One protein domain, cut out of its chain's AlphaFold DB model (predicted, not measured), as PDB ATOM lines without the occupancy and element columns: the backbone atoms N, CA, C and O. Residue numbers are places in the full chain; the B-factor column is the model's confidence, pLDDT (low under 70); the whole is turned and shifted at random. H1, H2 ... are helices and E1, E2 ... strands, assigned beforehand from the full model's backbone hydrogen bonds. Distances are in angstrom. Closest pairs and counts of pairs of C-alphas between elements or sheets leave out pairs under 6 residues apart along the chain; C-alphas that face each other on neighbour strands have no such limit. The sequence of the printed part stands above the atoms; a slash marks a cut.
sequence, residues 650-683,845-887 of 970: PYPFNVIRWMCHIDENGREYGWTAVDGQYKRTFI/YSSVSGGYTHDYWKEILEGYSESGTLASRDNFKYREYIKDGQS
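AT A GLANCE: This is residues 650 to 683 and 845 to 887 of the 970 residues of an uncharacterized protein of Acetivibrio saccincola (UniProt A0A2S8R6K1). A long, narrow ribbon of two antiparallel lines of chain makes the longest axis: E1 runs on into E2 on one line, E3 and then E4 return on the other, and the turn at residues 663 to 667 forms one tip. Short E5 pairs beside the first part of E2, while the small helices H1 and H2 and long loops lie to the side of the ribbon. You have 77 printed residues, in the order E1 E2 E3 E4 H1 H2 E5, with under half in named elements; the class is mixed, helices and strands. The sheets are E3 - E2 - E5 and E1 - E4, both antiparallel. The whole is compact by its radius of gyration of the C-alphas, 13.0 A, yet elongated, spanning 45 by 26 by 22 A.

HOW THE PARTS SIT: Start at the hairpin of E2, residues 655 to 662, and E3, residues 668 to 675, where N 659 and O 672 are 3.0 A apart. E3 bends by 55 degrees at residue 671. On the other side of E2, find E5, residues 880 to 882, with N 656 and O 881 at 2.8 A. E1, residues 651 to 653, runs on into E2 at 15 degrees; beside it is E4, residues 680 to 682, with N 653 and O 680 at 2.8 A. H1, residues 855 to 858, only grazes the larger sheet with residues 857 to 858. H2, residues 870 to 876, is not on that sheet; every O i to N i+4 pair in it is within hydrogen-bond range, while H1 is too short for such a pair.

IN THESE COORDINATES: Find C-alpha 651 at (-4.197, -14.061, -20.646), where E1 begins. E2 runs 23.4 A from C-alpha 655 at (-10.732, -6.581, -28.811); E3 spans 19.3 A and H2 9.9 A. E5 ends at C-alpha 882, (-7.159, -3.990, -27.800).

THE WHOLE: The C-alphas farthest apart are those of Pro 650 and Asn 665, 45.5 A. Residues 684 to 844 are not printed, and C-alphas 683 and 845 stand 15.5 A apart across the cut. The link from H1 to H2 is long, with 11 residues. No printed residue is under 70 in pLDDT.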
ATOM      1  N   PRO A 650      -1.310 -17.869 -20.355       92.25
ATOM      2  CA  PRO A 650      -2.255 -17.309 -21.307       92.25
ATOM      3  C   PRO A 650      -3.205 -16.319 -20.622       92.25
ATOM      4  O   PRO A 650      -3.908 -16.675 -19.674       92.25
ATOM      5  N   TYR A 651      -3.289 -15.097 -21.150       93.94
ATOM      6  CA  TYR A 651      -4.197 -14.061 -20.646       93.94
ATOM      7  C   TYR A 651      -5.198 -13.622 -21.727       93.94
ATOM      8  O   TYR A 651      -4.771 -13.144 -22.776       93.94
ATOM      9  N   PRO A 652      -6.523 -13.762 -21.524       95.62
ATOM     10  CA  PRO A 652      -7.517 -13.371 -22.523       95.62
ATOM     11  C   PRO A 652      -7.803 -11.861 -22.501       95.62
ATOM     12  O   PRO A 652      -8.081 -11.293 -21.446       95.62
ATOM     13  N   PHE A 653      -7.844 -11.239 -23.680       96.50
ATOM     14  CA  PHE A 653      -8.136  -9.820 -23.888       96.50
ATOM     15  C   PHE A 653      -9.320  -9.622 -24.830       96.50
ATOM     16  O   PHE A 653      -9.464 -10.299 -25.851       96.50
ATOM     17  N   ASN A 654     -10.173  -8.660 -24.489       97.44
ATOM     18  CA  ASN A 654     -11.229  -8.186 -25.375       97.44
ATOM     19  C   ASN A 654     -10.634  -7.274 -26.449       97.44
ATOM     20  O   ASN A 654      -9.770  -6.443 -26.152       97.44
ATOM     21  N   VAL A 655     -11.148  -7.393 -27.667       97.25
ATOM     22  CA  VAL A 655     -10.732  -6.581 -28.811       97.25
ATOM     23  C   VAL A 655     -11.921  -5.839 -29.400       97.25
ATOM     24  O   VAL A 655     -13.077  -6.202 -29.170       97.25
ATOM     25  N   ILE A 656     -11.629  -4.793 -30.158       97.00
ATOM     26  CA  ILE A 656     -12.589  -4.031 -30.951       97.00
ATOM     27  C   ILE A 656     -12.140  -3.987 -32.411       97.00
ATOM     28  O   ILE A 656     -10.964  -4.184 -32.718       97.00
ATOM     29  N   ARG A 657     -13.066  -3.649 -33.304       95.75
ATOM     30  CA  ARG A 657     -12.783  -3.222 -34.677       95.75
ATOM     31  C   ARG A 657     -13.506  -1.914 -34.971       95.75
ATOM     32  O   ARG A 657     -14.519  -1.602 -34.346       95.75
ATOM     33  N   TRP A 658     -13.019  -1.171 -35.956       95.81
ATOM     34  CA  TRP A 658     -13.649   0.075 -36.387       95.81
ATOM     35  C   TRP A 658     -14.565  -0.162 -37.582       95.81
ATOM     36  O   TRP A 658     -14.163  -0.768 -38.575       95.81
ATOM     37  N   MET A 659     -15.796   0.333 -37.490       97.00
ATOM     38  CA  MET A 659     -16.765   0.337 -38.586       97.00
ATOM     39  C   MET A 659     -17.302   1.747 -38.815       97.00
ATOM     40  O   MET A 659     -17.200   2.594 -37.936       97.00
ATOM     41  N   CYS A 660     -17.865   2.014 -39.988       97.00
ATOM     42  CA  CYS A 660     -18.312   3.348 -40.391       97.00
ATOM     43  C   CYS A 660     -19.707   3.324 -41.021       97.00
ATOM     44  O   CYS A 660     -20.260   2.269 -41.321       97.00
ATOM     45  N   HIS A 661     -20.266   4.500 -41.255       97.94
ATOM     46  CA  HIS A 661     -21.392   4.713 -42.151       97.94
ATOM     47  C   HIS A 661     -20.876   5.283 -43.476       97.94
ATOM     48  O   HIS A 661     -19.890   6.015 -43.492       97.94
ATOM     49  N   ILE A 662     -21.534   4.957 -44.586       98.12
ATOM     50  CA  ILE A 662     -21.192   5.477 -45.916       98.12
ATOM     51  C   ILE A 662     -22.288   6.444 -46.364       98.12
ATOM     52  O   ILE A 662     -23.476   6.110 -46.307       98.12
ATOM     53  N   ASP A 663     -21.909   7.654 -46.774       96.31
ATOM     54  CA  ASP A 663     -22.854   8.640 -47.302       96.31
ATOM     55  C   ASP A 663     -23.206   8.379 -48.778       96.31
ATOM     56  O   ASP A 663     -22.687   7.462 -49.416       96.31
ATOM     57  N   GLU A 664     -24.108   9.187 -49.333       93.56
ATOM     58  CA  GLU A 664     -24.552   9.061 -50.730       93.56
ATOM     59  C   GLU A 664     -23.427   9.250 -51.763       93.56
ATOM     60  O   GLU A 664     -23.542   8.756 -52.882       93.56
ATOM     61  N   ASN A 665     -22.319   9.897 -51.381       93.50
ATOM     62  CA  ASN A 665     -21.149  10.133 -52.229       93.50
ATOM     63  C   ASN A 665     -20.066   9.055 -52.051       93.50
ATOM     64  O   ASN A 665     -18.973   9.181 -52.604       93.50
ATOM     65  N   GLY A 666     -20.332   8.017 -51.253       93.06
ATOM     66  CA  GLY A 666     -19.373   6.956 -50.961       93.06
ATOM     67  C   GLY A 666     -18.323   7.323 -49.907       93.06
ATOM     68  O   GLY A 666     -17.341   6.593 -49.767       93.06
ATOM     69  N   ARG A 667     -18.491   8.423 -49.161       96.31
ATOM     70  CA  ARG A 667     -17.543   8.831 -48.113       96.31
ATOM     71  C   ARG A 667     -17.848   8.113 -46.803       96.31
ATOM     72  O   ARG A 667     -18.992   8.081 -46.348       96.31
ATOM     73  N   GLU A 668     -16.807   7.564 -46.186       96.44
ATOM     74  CA  GLU A 668     -16.872   6.911 -44.877       96.44
ATOM     75  C   GLU A 668     -16.919   7.974 -43.756       96.44
ATOM     76  O   GLU A 668     -16.085   8.880 -43.706       96.44
ATOM     77  N   TYR A 669     -17.890   7.880 -42.844       96.81
ATOM     78  CA  TYR A 669     -18.079   8.801 -41.715       96.81
ATOM     79  C   TYR A 669     -18.621   8.076 -40.474       96.81
ATOM     80  O   TYR A 669     -19.008   6.911 -40.535       96.81
ATOM     81  N   GLY A 670     -18.659   8.759 -39.322       95.56
ATOM     82  CA  GLY A 670     -19.275   8.208 -38.106       95.56
ATOM     83  C   GLY A 670     -18.604   6.923 -37.606       95.56
ATOM     84  O   GLY A 670     -19.289   5.965 -37.250       95.56
ATOM     85  N   TRP A 671     -17.268   6.887 -37.633       95.12
ATOM     86  CA  TRP A 671     -16.489   5.734 -37.190       95.12
ATOM     87  C   TRP A 671     -16.846   5.338 -35.757       95.12
ATOM     88  O   TRP A 671     -16.788   6.151 -34.838       95.12
ATOM     89  N   THR A 672     -17.204   4.071 -35.586       95.31
ATOM     90  CA  THR A 672     -17.669   3.486 -34.333       95.31
ATOM     91  C   THR A 672     -16.840   2.246 -34.021       95.31
ATOM     92  O   THR A 672     -16.693   1.354 -34.862       95.31
ATOM     93  N   ALA A 673     -16.299   2.192 -32.805       95.38
ATOM     94  CA  ALA A 673     -15.675   0.995 -32.264       95.38
ATOM     95  C   ALA A 673     -16.761  -0.022 -31.892       95.38
ATOM     96  O   ALA A 673     -17.661   0.285 -31.109       95.38
ATOM     97  N   VAL A 674     -16.674  -1.229 -32.443       96.31
ATOM     98  CA  VAL A 674     -17.557  -2.356 -32.111       96.31
ATOM     99  C   VAL A 674     -16.731  -3.498 -31.542       96.31
ATOM    100  O   VAL A 674     -15.561  -3.649 -31.898       96.31
ATOM    101  N   ASP A 675     -17.325  -4.304 -30.664       96.50
ATOM    102  CA  ASP A 675     -16.632  -5.453 -30.081       96.50
ATOM    103  C   ASP A 675     -16.260  -6.461 -31.187       96.50
ATOM    104  O   ASP A 675     -17.051  -6.743 -32.092       96.50
ATOM    105  N   GLY A 676     -15.039  -6.998 -31.127       95.25
ATOM    106  CA  GLY A 676     -14.663  -8.154 -31.936       95.25
ATOM    107  C   GLY A 676     -15.389  -9.404 -31.442       95.25
ATOM    108  O   GLY A 676     -15.693  -9.526 -30.253       95.25
ATOM    109  N   GLN A 677     -15.661 -10.340 -32.352       95.25
ATOM    110  CA  GLN A 677     -16.379 -11.575 -32.025       95.25
ATOM    111  C   GLN A 677     -15.583 -12.466 -31.060       95.25
ATOM    112  O   GLN A 677     -16.155 -13.088 -30.165       95.25
ATOM    113  N   TYR A 678     -14.258 -12.502 -31.219       95.88
ATOM    114  CA  TYR A 678     -13.373 -13.402 -30.488       95.88
ATOM    115  C   TYR A 678     -12.404 -12.634 -29.590       95.88
ATOM    116  O   TYR A 678     -11.858 -11.599 -29.968       95.88
ATOM    117  N   LYS A 679     -12.156 -13.162 -28.387       96.06
ATOM    118  CA  LYS A 679     -11.084 -12.669 -27.511       96.06
ATOM    119  C   LYS A 679      -9.728 -13.136 -28.032       96.06
ATOM    120  O   LYS A 679      -9.630 -14.200 -28.641       96.06
ATOM    121  N   ARG A 680      -8.672 -12.377 -27.737       96.25
ATOM    122  CA  ARG A 680      -7.291 -12.730 -28.097       96.25
ATOM    123  C   ARG A 680      -6.487 -13.092 -26.863       96.25
ATOM    124  O   ARG A 680      -6.600 -12.434 -25.834       96.25
ATOM    125  N   THR A 681      -5.697 -14.154 -26.957       95.12
ATOM    126  CA  THR A 681      -4.892 -14.648 -25.839       95.12
ATOM    127  C   THR A 681      -3.483 -14.092 -25.955       95.12
ATOM    128  O   THR A 681      -2.768 -14.423 -26.897       95.12
ATOM    129  N   PHE A 682      -3.083 -13.269 -24.993       95.19
ATOM    130  CA  PHE A 682      -1.714 -12.797 -24.875       95.19
ATOM    131  C   PHE A 682      -0.827 -13.898 -24.302       95.19
ATOM    132  O   PHE A 682      -1.108 -14.433 -23.226       95.19
ATOM    133  N   ILE A 683       0.243 -14.198 -25.030       93.25
ATOM    134  CA  ILE A 683       1.346 -15.067 -24.629       93.25
ATOM    135  C   ILE A 683       2.649 -14.437 -25.120       93.25
ATOM    136  O   ILE A 683       2.680 -13.866 -26.208       93.25
ATOM    137  N   TYR A 845      -0.561   0.077 -26.128       96.50
ATOM    138  CA  TYR A 845      -1.452  -0.102 -27.269       96.50
ATOM    139  C   TYR A 845      -2.324   1.132 -27.478       96.50
ATOM    140  O   TYR A 845      -2.454   1.978 -26.592       96.50
ATOM    141  N   SER A 846      -2.952   1.205 -28.648       94.31
ATOM    142  CA  SER A 846      -4.019   2.156 -28.925       94.31
ATOM    143  C   SER A 846      -5.262   1.424 -29.414       94.31
ATOM    144  O   SER A 846      -5.185   0.571 -30.302       94.31
ATOM    145  N   SER A 847      -6.413   1.778 -28.845       93.94
ATOM    146  CA  SER A 847      -7.732   1.390 -29.349       93.94
ATOM    147  C   SER A 847      -8.128   2.179 -30.605       93.94
ATOM    148  O   SER A 847      -9.037   1.782 -31.334       93.94
ATOM    149  N   VAL A 848      -7.439   3.288 -30.895       91.31
ATOM    150  CA  VAL A 848      -7.724   4.178 -32.023       91.31
ATOM    151  C   VAL A 848      -7.056   3.662 -33.295       91.31
ATOM    152  O   VAL A 848      -5.879   3.294 -33.307       91.31
ATOM    153  N   SER A 849      -7.803   3.682 -34.399       85.88
ATOM    154  CA  SER A 849      -7.274   3.331 -35.717       85.88
ATOM    155  C   SER A 849      -6.064   4.199 -36.083       85.88
ATOM    156  O   SER A 849      -6.125   5.424 -36.019       85.88
ATOM    157  N   GLY A 850      -4.955   3.558 -36.461       83.12
ATOM    158  CA  GLY A 850      -3.693   4.234 -36.792       83.12
ATOM    159  C   GLY A 850      -2.829   4.637 -35.589       83.12
ATOM    160  O   GLY A 850      -1.712   5.108 -35.793       83.12
ATOM    161  N   GLY A 851      -3.298   4.427 -34.356       89.94
ATOM    162  CA  GLY A 851      -2.502   4.645 -33.152       89.94
ATOM    163  C   GLY A 851      -1.353   3.642 -33.000       89.94
ATOM    164  O   GLY A 851      -1.342   2.569 -33.609       89.94
ATOM    165  N   TYR A 852      -0.368   3.999 -32.174       93.94
ATOM    166  CA  TYR A 852       0.760   3.117 -31.877       93.94
ATOM    167  C   TYR A 852       0.313   1.922 -31.029       93.94
ATOM    168  O   TYR A 852      -0.297   2.090 -29.974       93.94
ATOM    169  N   THR A 853       0.688   0.724 -31.471       96.06
ATOM    170  CA  THR A 853       0.485  -0.528 -30.743       96.06
ATOM    171  C   THR A 853       1.776  -1.325 -30.776       96.06
ATOM    172  O   THR A 853       2.358  -1.494 -31.845       96.06
ATOM    173  N   HIS A 854       2.245  -1.781 -29.614       97.38
ATOM    174  CA  HIS A 854       3.468  -2.574 -29.500       97.38
ATOM    175  C   HIS A 854       3.348  -3.902 -30.260       97.38
ATOM    176  O   HIS A 854       2.267  -4.493 -30.311       97.38
ATOM    177  N   ASP A 855       4.459  -4.407 -30.799       96.12
ATOM    178  CA  ASP A 855       4.459  -5.604 -31.649       96.12
ATOM    179  C   ASP A 855       3.879  -6.831 -30.938       96.12
ATOM    180  O   ASP A 855       3.055  -7.519 -31.524       96.12
ATOM    181  N   TYR A 856       4.163  -7.025 -29.647       95.94
ATOM    182  CA  TYR A 856       3.569  -8.105 -28.838       95.94
ATOM    183  C   TYR A 856       2.033  -8.156 -28.884       95.94
ATOM    184  O   TYR A 856       1.448  -9.234 -28.864       95.94
ATOM    185  N   TRP A 857       1.356  -7.007 -28.969       96.12
ATOM    186  CA  TRP A 857      -0.093  -6.992 -29.166       96.12
ATOM    187  C   TRP A 857      -0.464  -7.372 -30.597       96.12
ATOM    188  O   TRP A 857      -1.379  -8.157 -30.816       96.12
ATOM    189  N   LYS A 858       0.259  -6.850 -31.588       95.62
ATOM    190  CA  LYS A 858       0.014  -7.157 -33.003       95.62
ATOM    191  C   LYS A 858       0.204  -8.638 -33.333       95.62
ATOM    192  O   LYS A 858      -0.452  -9.133 -34.239       95.62
ATOM    193  N   GLU A 859       1.066  -9.339 -32.599       95.31
ATOM    194  CA  GLU A 859       1.279 -10.789 -32.706       95.31
ATOM    195  C   GLU A 859       0.015 -11.602 -32.404       95.31
ATOM    196  O   GLU A 859      -0.143 -12.698 -32.937       95.31
ATOM    197  N   ILE A 860      -0.895 -11.059 -31.590       95.31
ATOM    198  CA  ILE A 860      -2.131 -11.735 -31.177       95.31
ATOM    199  C   ILE A 860      -3.398 -11.113 -31.773       95.31
ATOM    200  O   ILE A 860      -4.481 -11.646 -31.557       95.31
ATOM    201  N   LEU A 861      -3.291  -9.975 -32.464       96.31
ATOM    202  CA  LEU A 861      -4.419  -9.253 -33.056       96.31
ATOM    203  C   LEU A 861      -4.563  -9.582 -34.540       96.31
ATOM    204  O   LEU A 861      -3.574  -9.695 -35.269       96.31
ATOM    205  N   GLU A 862      -5.798  -9.660 -35.021       96.94
ATOM    206  CA  GLU A 862      -6.061  -9.854 -36.442       96.94
ATOM    207  C   GLU A 862      -5.871  -8.566 -37.265       96.94
ATOM    208  O   GLU A 862      -6.195  -7.461 -36.823       96.94
ATOM    209  N   GLY A 863      -5.383  -8.703 -38.497       95.44
ATOM    210  CA  GLY A 863      -5.154  -7.595 -39.427       95.44
ATOM    211  C   GLY A 863      -3.753  -6.984 -39.332       95.44
ATOM    212  O   GLY A 863      -3.549  -5.851 -39.779       95.44
ATOM    213  N   TYR A 864      -2.792  -7.719 -38.762       95.56
ATOM    214  CA  TYR A 864      -1.385  -7.324 -38.651       95.56
ATOM    215  C   TYR A 864      -0.456  -8.354 -39.301       95.56
ATOM    216  O   TYR A 864      -0.771  -9.541 -39.409       95.56
ATOM    217  N   SER A 865       0.712  -7.889 -39.740       95.38
ATOM    218  CA  SER A 865       1.777  -8.738 -40.284       95.38
ATOM    219  C   SER A 865       2.365  -9.672 -39.230       95.38
ATOM    220  O   SER A 865       2.682 -10.818 -39.525       95.38
ATOM    221  N   GLU A 866       2.469  -9.190 -37.997       95.31
ATOM    222  CA  GLU A 866       3.119  -9.838 -36.864       95.31
ATOM    223  C   GLU A 866       2.364 -11.098 -36.411       95.31
ATOM    224  O   GLU A 866       2.993 -12.041 -35.936       95.31
ATOM    225  N   SER A 867       1.043 -11.135 -36.617       94.88
ATOM    226  CA  SER A 867       0.186 -12.312 -36.418       94.88
ATOM    227  C   SER A 867      -0.002 -13.165 -37.679       94.88
ATOM    228  O   SER A 867      -0.717 -14.164 -37.652       94.88
ATOM    229  N   GLY A 868       0.584 -12.772 -38.818       94.44
ATOM    230  CA  GLY A 868       0.393 -13.453 -40.104       94.44
ATOM    231  C   GLY A 868      -1.010 -13.281 -40.700       94.44
ATOM    232  O   GLY A 868      -1.425 -14.065 -41.551       94.44
ATOM    233  N   THR A 869      -1.765 -12.268 -40.263       96.31
ATOM    234  CA  THR A 869      -3.176 -12.068 -40.640       96.31
ATOM    235  C   THR A 869      -3.427 -10.775 -41.416       96.31
ATOM    236  O   THR A 869      -4.563 -10.311 -41.507       96.31
ATOM    237  N   LEU A 870      -2.384 -10.200 -42.021       95.38
ATOM    238  CA  LEU A 870      -2.471  -8.951 -42.789       95.38
ATOM    239  C   LEU A 870      -3.554  -8.993 -43.884       95.38
ATOM    240  O   LEU A 870      -4.257  -8.008 -44.097       95.38
ATOM    241  N   ALA A 871      -3.760 -10.163 -44.497       95.44
ATOM    242  CA  ALA A 871      -4.799 -10.392 -45.499       95.44
ATOM    243  C   ALA A 871      -6.224 -10.076 -45.001       95.44
ATOM    244  O   ALA A 871      -7.061  -9.668 -45.801       95.44
ATOM    245  N   SER A 872      -6.513 -10.202 -43.699       95.88
ATOM    246  CA  SER A 872      -7.822  -9.828 -43.143       95.88
ATOM    247  C   SER A 872      -8.091  -8.327 -43.267       95.88
ATOM    248  O   SER A 872      -9.213  -7.910 -43.559       95.88
ATOM    249  N   ARG A 873      -7.049  -7.501 -43.121       95.25
ATOM    250  CA  ARG A 873      -7.141  -6.054 -43.324       95.25
ATOM    251  C   ARG A 873      -7.266  -5.727 -44.806       95.25
ATOM    252  O   ARG A 873      -8.126  -4.935 -45.175       95.25
ATOM    253  N   ASP A 874      -6.417  -6.327 -45.631       95.44
ATOM    254  CA  ASP A 874      -6.292  -5.937 -47.037       95.44
ATOM    255  C   ASP A 874      -7.482  -6.424 -47.882       95.44
ATOM    256  O   ASP A 874      -7.982  -5.671 -48.714       95.44
ATOM    257  N   ASN A 875      -8.000  -7.628 -47.615       96.25
ATOM    258  CA  ASN A 875      -9.110  -8.210 -48.379       96.25
ATOM    259  C   ASN A 875     -10.483  -7.892 -47.775       96.25
ATOM    260  O   ASN A 875     -11.451  -7.709 -48.509       96.25
ATOM    261  N   PHE A 876     -10.579  -7.822 -46.442       96.19
ATOM    262  CA  PHE A 876     -11.865  -7.709 -45.742       96.19
ATOM    263  C   PHE A 876     -12.011  -6.421 -44.931       96.19
ATOM    264  O   PHE A 876     -12.963  -6.284 -44.166       96.19
ATOM    265  N   LYS A 877     -11.070  -5.472 -45.043       95.50
ATOM    266  CA  LYS A 877     -11.044  -4.240 -44.231       95.50
ATOM    267  C   LYS A 877     -11.186  -4.509 -42.721       95.50
ATOM    268  O   LYS A 877     -11.692  -3.663 -41.983       95.50
ATOM    269  N   TYR A 878     -10.756  -5.683 -42.251       95.94
ATOM    270  CA  TYR A 878     -10.914  -6.118 -40.867       95.94
ATOM    271  C   TYR A 878      -9.583  -6.040 -40.128       95.94
ATOM    272  O   TYR A 878      -8.600  -6.682 -40.499       95.94
ATOM    273  N   ARG A 879      -9.557  -5.240 -39.063       96.19
ATOM    274  CA  ARG A 879      -8.394  -5.073 -38.194       96.19
ATOM    275  C   ARG A 879      -8.838  -4.865 -36.760       96.19
ATOM    276  O   ARG A 879      -9.741  -4.067 -36.501       96.19
ATOM    277  N   GLU A 880      -8.177  -5.567 -35.854       97.38
ATOM    278  CA  GLU A 880      -8.485  -5.540 -34.432       97.38
ATOM    279  C   GLU A 880      -7.590  -4.572 -33.660       97.38
ATOM    280  O   GLU A 880      -6.473  -4.233 -34.056       97.38
ATOM    281  N   TYR A 881      -8.101  -4.134 -32.518       97.31
ATOM    282  CA  TYR A 881      -7.405  -3.295 -31.556       97.31
ATOM    283  C   TYR A 881      -7.757  -3.786 -30.155       97.31
ATOM    284  O   TYR A 881      -8.862  -4.287 -29.937       97.31
ATOM    285  N   ILE A 882      -6.845  -3.653 -29.193       96.81
ATOM    286  CA  ILE A 882      -7.159  -3.990 -27.800       96.81
ATOM    287  C   ILE A 882      -8.208  -3.005 -27.286       96.81
ATOM    288  O   ILE A 882      -8.115  -1.797 -27.508       96.81
ATOM    289  N   LYS A 883      -9.231  -3.535 -26.616       96.69
ATOM    290  CA  LYS A 883     -10.260  -2.720 -25.978       96.69
ATOM    291  C   LYS A 883      -9.685  -2.022 -24.747       96.69
ATOM    292  O   LYS A 883      -9.055  -2.684 -23.919       96.69
ATOM    293  N   ASP A 884      -9.964  -0.728 -24.615       95.31
ATOM    294  CA  ASP A 884      -9.516   0.086 -23.483       95.31
ATOM    295  C   ASP A 884      -9.953  -0.489 -22.126       95.31
ATOM    296  O   ASP A 884     -10.987  -1.153 -22.003       95.31
ATOM    297  N   GLY A 885      -9.159  -0.202 -21.092       93.94
ATOM    298  CA  GLY A 885      -9.389  -0.675 -19.722       93.94
ATOM    299  C   GLY A 885      -8.709  -2.007 -19.391       93.94
ATOM    300  O   GLY A 885      -9.009  -2.607 -18.361       93.94
ATOM    301  N   GLN A 886      -7.803  -2.476 -20.250       95.44
ATOM    302  CA  GLN A 886      -6.991  -3.675 -20.038       95.44
ATOM    303  C   GLN A 886      -5.504  -3.305 -20.092       95.44
ATOM    304  O   GLN A 886      -5.139  -2.396 -20.832       95.44
ATOM    305  N   SER A 887      -4.647  -4.010 -19.354       96.25
ATOM    306  CA  SER A 887      -3.200  -3.751 -19.333       96.25
ATOM    307  C   SER A 887      -2.403  -5.049 -19.409       96.25
ATOM    308  O   SER A 887      -2.886  -6.120 -19.037       96.25
TER     309      SER A 887